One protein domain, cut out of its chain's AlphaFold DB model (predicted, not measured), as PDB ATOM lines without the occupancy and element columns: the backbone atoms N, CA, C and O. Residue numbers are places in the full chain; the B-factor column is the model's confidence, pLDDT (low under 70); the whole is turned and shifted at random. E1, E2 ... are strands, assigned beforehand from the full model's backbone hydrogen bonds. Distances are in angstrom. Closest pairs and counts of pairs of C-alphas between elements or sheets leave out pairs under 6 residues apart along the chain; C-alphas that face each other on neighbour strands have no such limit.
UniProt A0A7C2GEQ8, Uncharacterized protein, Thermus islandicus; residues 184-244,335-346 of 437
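Overview. This is residues 184 to 244 and 335 to 346 of the 437 residues of an uncharacterized protein of Thermus islandicus (UniProt A0A7C2GEQ8). One antiparallel sheet curls into an open, barrel-like fold: E1 and E6 face E4, E3 and E2 across it, with E5 as the hinge. Edge strands E1 and E2 leave the barrel unclosed, and the end of E5, which bends by 56 degrees at residue 241, makes an arm at one end. The printed part has 73 residues with no named helix and six strands, E1 to E6 along the chain, in sheet order E1 E6 E5 E4 E3 E2; the class is all strand. It is compact, with a radius of gyration of the C-alphas of 12.8 A and spans of 48 by 19 by 17 A.

Arrangement. E1, residues 184 to 190, is antiparallel to E6, residues 335 to 344, with N 187 and O 340 2.9 A apart. E6 is antiparallel to E5, residues 229 to 244, with N 234 and O 341 2.8 A apart. E5 forms a hairpin with E4, residues 220 to 224, where N 222 and O 231 are 2.8 A apart. E4 forms one with E3, residues 205 to 211, where N 209 and O 223 are 2.9 A apart. E3 forms one with E2, residues 196 to 200, where N 199 and O 206 are 2.9 A apart. E2 to E5 make a meander, each strand the antiparallel neighbour of the one before. E1 and E2 are apart.

Along the chain. E1 begins at C-alpha 184 (104.004, 233.443, 31.883) and measures 20.2 A; E2 measures 14.0 A, E3 19.6 A, E4 13.0 A, E5 40.5 A and E6 25.4 A. E6 ends at C-alpha 344 (99.963, 235.253, 36.075).

Size, cuts and confidence. The C-alphas farthest apart, of Arg 203 and Tyr 244, are 48.9 A apart. Residues 245 to 334 are not printed; C-alphas 244 and 335 are 15.0 A apart across this cut. Of the links printed whole, E3 to E4 is short and the others are tight. No printed residue has pLDDT under 70.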
ATOM      1  N   SER A 184     104.710 234.058  33.007       95.38
ATOM      2  CA  SER A 184     104.004 233.443  31.883       95.38
ATOM      3  C   SER A 184     104.575 232.078  31.553       95.38
ATOM      4  O   SER A 184     105.786 231.873  31.622       95.38
ATOM      5  N   PHE A 185     103.697 231.133  31.240       96.31
ATOM      6  CA  PHE A 185     104.074 229.755  30.955       96.31
ATOM      7  C   PHE A 185     102.981 229.042  30.171       96.31
ATOM      8  O   PHE A 185     101.825 229.465  30.157       96.31
ATOM      9  N   THR A 186     103.368 227.934  29.550       96.56
ATOM     10  CA  THR A 186     102.454 227.031  28.858       96.56
ATOM     11  C   THR A 186     102.353 225.722  29.626       96.56
ATOM     12  O   THR A 186     103.325 225.282  30.246       96.56
ATOM     13  N   LEU A 187     101.178 225.109  29.585       95.56
ATOM     14  CA  LEU A 187     100.911 223.769  30.084       95.56
ATOM     15  C   LEU A 187      99.995 223.040  29.102       95.56
ATOM     16  O   LEU A 187      99.075 223.637  28.544       95.56
ATOM     17  N   ASP A 188     100.263 221.755  28.905       95.38
ATOM     18  CA  ASP A 188      99.397 220.857  28.150       95.38
ATOM     19  C   ASP A 188      98.631 219.979  29.132       95.38
ATOM     20  O   ASP A 188      99.179 219.520  30.135       95.38
ATOM     21  N   GLN A 189      97.348 219.791  28.855       95.25
ATOM     22  CA  GLN A 189      96.413 219.102  29.731       95.25
ATOM     23  C   GLN A 189      95.610 218.076  28.952       95.25
ATOM     24  O   GLN A 189      95.344 218.234  27.760       95.25
ATOM     25  N   GLU A 190      95.223 217.011  29.635       93.44
ATOM     26  CA  GLU A 190      94.382 215.959  29.077       93.44
ATOM     27  C   GLU A 190      92.924 216.411  28.906       93.44
ATOM     28  O   GLU A 190      92.495 217.441  29.424       93.44
ATOM     29  N   ALA A 191      92.140 215.635  28.153       89.75
ATOM     30  CA  ALA A 191      90.739 215.950  27.872       89.75
ATOM     31  C   ALA A 191      89.857 216.042  29.133       89.75
ATOM     32  O   ALA A 191      88.869 216.773  29.128       89.75
ATOM     33  N   SER A 192      90.216 215.313  30.196       92.06
ATOM     34  CA  SER A 192      89.544 215.282  31.505       92.06
ATOM     35  C   SER A 192      89.870 216.469  32.410       92.06
ATOM     36  O   SER A 192      89.316 216.551  33.503       92.06
ATOM     37  N   TRP A 193      90.763 217.367  31.988       95.31
ATOM     38  CA  TRP A 193      91.163 218.509  32.795       95.31
ATOM     39  C   TRP A 193      89.979 219.417  33.130       95.31
ATOM     40  O   TRP A 193      89.175 219.754  32.262       95.31
ATOM     41  N   ASP A 194      89.897 219.831  34.390       93.69
ATOM     42  CA  ASP A 194      88.804 220.616  34.971       93.69
ATOM     43  C   ASP A 194      89.129 222.116  35.090       93.69
ATOM     44  O   ASP A 194      88.361 222.883  35.668       93.69
ATOM     45  N   GLY A 195      90.262 222.552  34.535       94.50
ATOM     46  CA  GLY A 195      90.705 223.942  34.605       94.50
ATOM     47  C   GLY A 195      91.568 224.268  35.828       94.50
ATOM     48  O   GLY A 195      91.901 225.438  36.020       94.50
ATOM     49  N   VAL A 196      91.948 223.283  36.651       96.56
ATOM     50  CA  VAL A 196      92.770 223.486  37.857       96.56
ATOM     51  C   VAL A 196      94.246 223.176  37.597       96.56
ATOM     52  O   VAL A 196      94.591 222.163  36.994       96.56
ATOM     53  N   PHE A 197      95.161 224.020  38.069       96.06
ATOM     54  CA  PHE A 197      96.604 223.775  37.965       96.06
ATOM     55  C   PHE A 197      97.370 224.367  39.151       96.06
ATOM     56  O   PHE A 197      96.889 225.281  39.814       96.06
ATOM     57  N   SER A 198      98.590 223.881  39.389       95.56
ATOM     58  CA  SER A 198      99.490 224.428  40.411       95.56
ATOM     59  C   SER A 198     100.738 225.043  39.786       95.56
ATOM     60  O   SER A 198     101.231 224.589  38.748       95.56
ATOM     61  N   ARG A 199     101.238 226.114  40.401       95.12
ATOM     62  CA  ARG A 199     102.476 226.781  39.990       95.12
ATOM     63  C   ARG A 199     103.090 227.532  41.163       95.12
ATOM     64  O   ARG A 199     102.367 228.123  41.959       95.12
ATOM     65  N   ASP A 200     104.417 227.579  41.228       93.69
ATOM     66  CA  ASP A 200     105.093 228.560  42.076       93.69
ATOM     67  C   ASP A 200     104.900 229.964  41.492       93.69
ATOM     68  O   ASP A 200     105.279 230.235  40.347       93.69
ATOM     69  N   ALA A 201     104.273 230.837  42.278       91.62
ATOM     70  CA  ALA A 201     103.992 232.216  41.909       91.62
ATOM     71  C   ALA A 201     104.811 233.229  42.725       91.62
ATOM     72  O   ALA A 201     104.423 234.391  42.806       91.62
ATOM     73  N   GLY A 202     105.935 232.814  43.316       88.69
ATOM     74  CA  GLY A 202     106.895 233.671  44.019       88.69
ATOM     75  C   GLY A 202     106.951 233.459  45.532       88.69
ATOM     76  O   GLY A 202     107.908 233.897  46.162       88.69
ATOM     77  N   ARG A 203     105.967 232.764  46.123       89.12
ATOM     78  CA  ARG A 203     105.938 232.417  47.558       89.12
ATOM     79  C   ARG A 203     105.810 230.904  47.790       89.12
ATOM     80  O   ARG A 203     105.271 230.484  48.814       89.12
ATOM     81  N   GLY A 204     106.298 230.105  46.841       89.69
ATOM     82  CA  GLY A 204     106.110 228.660  46.799       89.69
ATOM     83  C   GLY A 204     104.905 228.257  45.950       89.69
ATOM     84  O   GLY A 204     104.243 229.090  45.330       89.69
ATOM     85  N   GLU A 205     104.642 226.952  45.903       93.38
ATOM     86  CA  GLU A 205     103.592 226.375  45.065       93.38
ATOM     87  C   GLU A 205     102.184 226.772  45.544       93.38
ATOM     88  O   GLU A 205     101.824 226.602  46.710       93.38
ATOM     89  N   GLU A 206     101.382 227.302  44.620       94.88
ATOM     90  CA  GLU A 206      99.992 227.710  44.816       94.88
ATOM     91  C   GLU A 206      99.099 227.002  43.784       94.88
ATOM     92  O   GLU A 206      99.543 226.699  42.675       94.88
ATOM     93  N   SER A 207      97.831 226.765  44.130       96.12
ATOM     94  CA  SER A 207      96.829 226.204  43.215       96.12
ATOM     95  C   SER A 207      95.904 227.286  42.659       96.12
ATOM     96  O   SER A 207      95.495 228.211  43.368       96.12
ATOM     97  N   PHE A 208      95.542 227.126  41.391       97.31
ATOM     98  CA  PHE A 208      94.755 228.060  40.599       97.31
ATOM     99  C   PHE A 208      93.654 227.331  39.834       97.31
ATOM    100  O   PHE A 208      93.787 226.148  39.532       97.31
ATOM    101  N   TYR A 209      92.596 228.052  39.476       97.19
ATOM    102  CA  TYR A 209      91.533 227.555  38.608       97.19
ATOM    103  C   TYR A 209      91.113 228.599  37.571       97.19
ATOM    104  O   TYR A 209      91.302 229.806  37.763       97.19
ATOM    105  N   LEU A 210      90.546 228.120  36.467       96.94
ATOM    106  CA  LEU A 210      89.963 228.949  35.417       96.94
ATOM    107  C   LEU A 210      88.480 229.215  35.698       96.94
ATOM    108  O   LEU A 210      87.666 228.295  35.723       96.94
ATOM    109  N   ASP A 211      88.126 230.481  35.900       95.00
ATOM    110  CA  ASP A 211      86.751 230.907  36.176       95.00
ATOM    111  C   ASP A 211      85.860 230.720  34.932       95.00
ATOM    112  O   ASP A 211      86.146 231.296  33.881       95.00
ATOM    113  N   GLY A 212      84.802 229.905  35.039       90.06
ATOM    114  CA  GLY A 212      83.871 229.602  33.938       90.06
ATOM    115  C   GLY A 212      84.370 228.586  32.899       90.06
ATOM    116  O   GLY A 212      83.802 228.476  31.815       90.06
ATOM    117  N   PHE A 213      85.447 227.847  33.171       92.94
ATOM    118  CA  PHE A 213      85.874 226.747  32.299       92.94
ATOM    119  C   PHE A 213      84.955 225.514  32.469       92.94
ATOM    120  O   PHE A 213      84.596 225.213  33.608       92.94
ATOM    121  N   PRO A 214      84.596 224.759  31.400       87.06
ATOM    122  CA  PRO A 214      85.018 224.861  29.997       87.06
ATOM    123  C   PRO A 214      83.969 225.501  29.060       87.06
ATOM    124  O   PRO A 214      83.674 224.949  27.999       87.06
ATOM    125  N   ASP A 215      83.416 226.672  29.383       84.31
ATOM    126  CA  ASP A 215      82.330 227.283  28.586       84.31
ATOM    127  C   ASP A 215      82.758 227.777  27.180       84.31
ATOM    128  O   ASP A 215      81.943 228.254  26.389       84.31
ATOM    129  N   GLY A 216      84.045 227.663  26.837       75.06
ATOM    130  CA  GLY A 216      84.616 228.016  25.531       75.06
ATOM    131  C   GLY A 216      85.005 229.492  25.375       75.06
ATOM    132  O   GLY A 216      85.477 229.890  24.310       75.06
ATOM    133  N   SER A 217      84.857 230.301  26.424       81.44
ATOM    134  CA  SER A 217      85.038 231.761  26.447       81.44
ATOM    135  C   SER A 217      86.492 232.211  26.670       81.44
ATOM    136  O   SER A 217      86.775 233.067  27.503       81.44
ATOM    137  N   SER A 218      87.450 231.656  25.920       86.62
ATOM    138  CA  SER A 218      88.862 232.049  26.059       86.62
ATOM    139  C   SER A 218      89.111 233.508  25.608       86.62
ATOM    140  O   SER A 218      88.619 233.884  24.540       86.62
ATOM    141  N   PRO A 219      89.899 234.329  26.343       93.50
ATOM    142  CA  PRO A 219      90.689 233.998  27.536       93.50
ATOM    143  C   PRO A 219      89.869 233.900  28.832       93.50
ATOM    144  O   PRO A 219      88.994 234.721  29.089       93.50
ATOM    145  N   TYR A 220      90.233 232.945  29.688       96.25
ATOM    146  CA  TYR A 220      89.650 232.765  31.021       96.25
ATOM    147  C   TYR A 220      90.359 233.627  32.063       96.25
ATOM    148  O   TYR A 220      91.564 233.875  31.954       96.25
ATOM    149  N   THR A 221      89.635 234.020  33.112       96.38
ATOM    150  CA  THR A 221      90.243 234.629  34.304       96.38
ATOM    151  C   THR A 221      90.833 233.528  35.179       96.38
ATOM    152  O   THR A 221      90.162 232.546  35.484       96.38
ATOM    153  N   VAL A 222      92.086 233.694  35.591       97.12
ATOM    154  CA  VAL A 222      92.769 232.777  36.508       97.12
ATOM    155  C   VAL A 222      92.559 233.274  37.926       97.12
ATOM    156  O   VAL A 222      92.877 234.425  38.231       97.12
ATOM    157  N   ARG A 223      92.075 232.406  38.811       96.88
ATOM    158  CA  ARG A 223      91.907 232.714  40.233       96.88
ATOM    159  C   ARG A 223      92.706 231.764  41.103       96.88
ATOM    160  O   ARG A 223      92.950 230.628  40.715       96.88
ATOM    161  N   ASP A 224      93.112 232.230  42.278       95.69
ATOM    162  CA  ASP A 224      93.627 231.339  43.323       95.69
ATOM    163  C   ASP A 224      92.502 230.772  44.197       95.69
ATOM    164  O   ASP A 224      91.338 231.156  44.074       95.69
ATOM    165  N   THR A 225      92.845 229.871  45.117       92.75
ATOM    166  CA  THR A 225      91.896 229.232  46.047       92.75
ATOM    167  C   THR A 225      91.155 230.210  46.966       92.75
ATOM    168  O   THR A 225      90.092 229.871  47.479       92.75
ATOM    169  N   ALA A 226      91.667 231.432  47.150       92.31
ATOM    170  CA  ALA A 226      90.992 232.504  47.882       92.31
ATOM    171  C   ALA A 226      90.065 233.353  46.984       92.31
ATOM    172  O   ALA A 226      89.459 234.314  47.456       92.31
ATOM    173  N   GLY A 227      89.957 233.022  45.694       93.44
ATOM    174  CA  GLY A 227      89.104 233.697  44.714       93.44
ATOM    175  C   GLY A 227      89.680 234.999  44.155       93.44
ATOM    176  O   GLY A 227      88.969 235.719  43.445       93.44
ATOM    177  N   ARG A 228      90.946 235.325  44.446       93.94
ATOM    178  CA  ARG A 228      91.588 236.554  43.953       93.94
ATOM    179  C   ARG A 228      91.883 236.423  42.463       93.94
ATOM    180  O   ARG A 228      92.307 235.361  42.022       93.94
ATOM    181  N   ASP A 229      91.711 237.506  41.706       94.88
ATOM    182  CA  ASP A 229      92.163 237.571  40.311       94.88
ATOM    183  C   ASP A 229      93.697 237.525  40.255       94.88
ATOM    184  O   ASP A 229      94.390 238.412  40.769       94.88
ATOM    185  N   ARG A 230      94.219 236.481  39.613       96.38
ATOM    186  CA  ARG A 230      95.646 236.241  39.421       96.38
ATOM    187  C   ARG A 230      96.086 236.411  37.975       96.38
ATOM    188  O   ARG A 230      97.278 236.292  37.734       96.38
ATOM    189  N   GLY A 231      95.208 236.742  37.033       96.00
ATOM    190  CA  GLY A 231      95.570 236.969  35.636       96.00
ATOM    191  C   GLY A 231      94.663 236.231  34.661       96.00
ATOM    192  O   GLY A 231      93.467 236.087  34.895       96.00
ATOM    193  N   THR A 232      95.225 235.783  33.539       96.94
ATOM    194  CA  THR A 232      94.444 235.260  32.410       96.94
ATOM    195  C   THR A 232      95.063 234.011  31.803       96.94
ATOM    196  O   THR A 232      96.287 233.899  31.744       96.94
ATOM    197  N   ALA A 233      94.229 233.114  31.279       97.31
ATOM    198  CA  ALA A 233      94.662 231.932  30.545       97.31
ATOM    199  C   ALA A 233      94.001 231.850  29.164       97.31
ATOM    200  O   ALA A 233      92.775 231.846  29.033       97.31
ATOM    201  N   GLN A 234      94.823 231.745  28.126       96.81
ATOM    202  CA  GLN A 234      94.384 231.374  26.787       96.81
ATOM    203  C   GLN A 234      94.376 229.853  26.679       96.81
ATOM    204  O   GLN A 234      95.376 229.211  26.983       96.81
ATOM    205  N   VAL A 235      93.252 229.279  26.260       95.88
ATOM    206  CA  VAL A 235      93.052 227.829  26.208       95.88
ATOM    207  C   VAL A 235      92.640 227.442  24.799       95.88
ATOM    208  O   VAL A 235      91.634 227.926  24.282       95.88
ATOM    209  N   VAL A 236      93.404 226.537  24.199       93.38
ATOM    210  CA  VAL A 236      93.114 225.956  22.890       93.38
ATOM    211  C   VAL A 236      92.784 224.484  23.084       93.38
ATOM    212  O   VAL A 236      93.613 223.713  23.558       93.38
ATOM    213  N   ALA A 237      91.561 224.089  22.724       91.81
ATOM    214  CA  ALA A 237      91.164 222.686  22.721       91.81
ATOM    215  C   ALA A 237      91.788 221.969  21.517       91.81
ATOM    216  O   ALA A 237      91.509 222.313  20.364       91.81
ATOM    217  N   ASN A 238      92.587 220.945  21.792       90.44
ATOM    218  CA  ASN A 238      93.180 220.074  20.789       90.44
ATOM    219  C   ASN A 238      92.131 219.044  20.371       90.44
ATOM    220  O   ASN A 238      91.744 218.171  21.151       90.44
ATOM    221  N   LYS A 239      91.625 219.195  19.147       88.75
ATOM    222  CA  LYS A 239      90.502 218.419  18.617       88.75
ATOM    223  C   LYS A 239      90.972 217.423  17.570       88.75
ATOM    224  O   LYS A 239      91.717 217.785  16.663       88.75
ATOM    225  N   GLU A 240      90.465 216.202  17.653       89.81
ATOM    226  CA  GLU A 240      90.663 215.163  16.649       89.81
ATOM    227  C   GLU A 240      89.342 214.876  15.930       89.81
ATOM    228  O   GLU A 240      88.283 214.809  16.555       89.81
ATOM    229  N   LEU A 241      89.389 214.743  14.603       87.75
ATOM    230  CA  LEU A 241      88.225 214.370  13.805       87.75
ATOM    231  C   LEU A 241      87.931 212.882  14.019       87.75
ATOM    232  O   LEU A 241      88.677 212.033  13.538       87.75
ATOM    233  N   VAL A 242      86.824 212.570  14.685       88.38
ATOM    234  CA  VAL A 242      86.446 211.184  15.018       88.38
ATOM    235  C   VAL A 242      85.388 210.604  14.095       88.38
ATOM    236  O   VAL A 242      85.179 209.394  14.053       88.38
ATOM    237  N   GLY A 243      84.723 211.446  13.311       85.31
ATOM    238  CA  GLY A 243      83.731 210.975  12.366       85.31
ATOM    239  C   GLY A 243      82.973 212.101  11.697       85.31
ATOM    240  O   GLY A 243      83.358 213.266  11.743       85.31
ATOM    241  N   TYR A 244      81.878 211.717  11.059       84.69
ATOM    242  CA  TYR A 244      80.956 212.639  10.426       84.69
ATOM    243  C   TYR A 244      79.534 212.233  10.778       84.69
ATOM    244  O   TYR A 244      79.193 211.053  10.692       84.69
ATOM    245  N   VAL A 335      87.592 216.224  21.824       89.94
ATOM    246  CA  VAL A 335      88.684 216.938  22.497       89.94
ATOM    247  C   VAL A 335      89.635 215.901  23.086       89.94
ATOM    248  O   VAL A 335      89.222 215.085  23.903       89.94
ATOM    249  N   LYS A 336      90.903 215.929  22.675       92.00
ATOM    250  CA  LYS A 336      91.961 215.044  23.193       92.00
ATOM    251  C   LYS A 336      92.788 215.687  24.301       92.00
ATOM    252  O   LYS A 336      93.440 214.984  25.067       92.00
ATOM    253  N   GLY A 337      92.729 217.007  24.413       93.19
ATOM    254  CA  GLY A 337      93.402 217.760  25.456       93.19
ATOM    255  C   GLY A 337      93.322 219.257  25.216       93.19
ATOM    256  O   GLY A 337      92.630 219.718  24.305       93.19
ATOM    257  N   TYR A 338      94.065 220.008  26.011       94.62
ATOM    258  CA  TYR A 338      94.120 221.458  25.959       94.62
ATOM    259  C   TYR A 338      95.567 221.927  25.983       94.62
ATOM    260  O   TYR A 338      96.353 221.458  26.799       94.62
ATOM    261  N   SER A 339      95.897 222.888  25.129       95.06
ATOM    262  CA  SER A 339      97.132 223.660  25.243       95.06
ATOM    263  C   SER A 339      96.790 225.018  25.839       95.06
ATOM    264  O   SER A 339      95.930 225.740  25.327       95.06
ATOM    265  N   VAL A 340      97.430 225.346  26.957       96.62
ATOM    266  CA  VAL A 340      97.048 226.474  27.804       96.62
ATOM    267  C   VAL A 340      98.237 227.396  27.994       96.62
ATOM    268  O   VAL A 340      99.277 226.975  28.490       96.62
ATOM    269  N   TYR A 341      98.072 228.663  27.640       97.38
ATOM    270  CA  TYR A 341      99.038 229.721  27.906       97.38
ATOM    271  C   TYR A 341      98.517 230.619  29.025       97.38
ATOM    272  O   TYR A 341      97.454 231.225  28.898       97.38
ATOM    273  N   VAL A 342      99.262 230.710  30.121       97.31
ATOM    274  CA  VAL A 342      98.877 231.448  31.327       97.31
ATOM    275  C   VAL A 342      99.754 232.683  31.481       97.31
ATOM    276  O   VAL A 342     100.977 232.587  31.407       97.31
ATOM    277  N   SER A 343      99.133 233.824  31.774       97.06
ATOM    278  CA  SER A 343      99.786 235.043  32.253       97.06
ATOM    279  C   SER A 343      99.320 235.328  33.680       97.06
ATOM    280  O   SER A 343      98.141 235.598  33.907       97.06
ATOM    281  N   LEU A 344     100.242 235.262  34.640       96.25
ATOM    282  CA  LEU A 344      99.963 235.253  36.075       96.25
ATOM    283  C   LEU A 344     100.624 236.446  36.791       96.25
ATOM    284  O   LEU A 344     101.780 236.789  36.534       96.25
ATOM    285  N   LYS A 345      99.892 237.055  37.725       96.00
ATOM    286  CA  LYS A 345     100.369 238.008  38.733       96.00
ATOM    287  C   LYS A 345     100.998 237.213  39.879       96.00
ATOM    288  O   LYS A 345     100.299 236.588  40.687       96.00
ATOM    289  N   GLY A 346     102.321 237.204  39.919       93.94
ATOM    290  CA  GLY A 346     103.113 236.638  41.003       93.94
ATOM    291  C   GLY A 346     103.182 237.552  42.225       93.94
ATOM    292  O   GLY A 346     102.873 238.745  42.160       93.94
TER     293      GLY A 346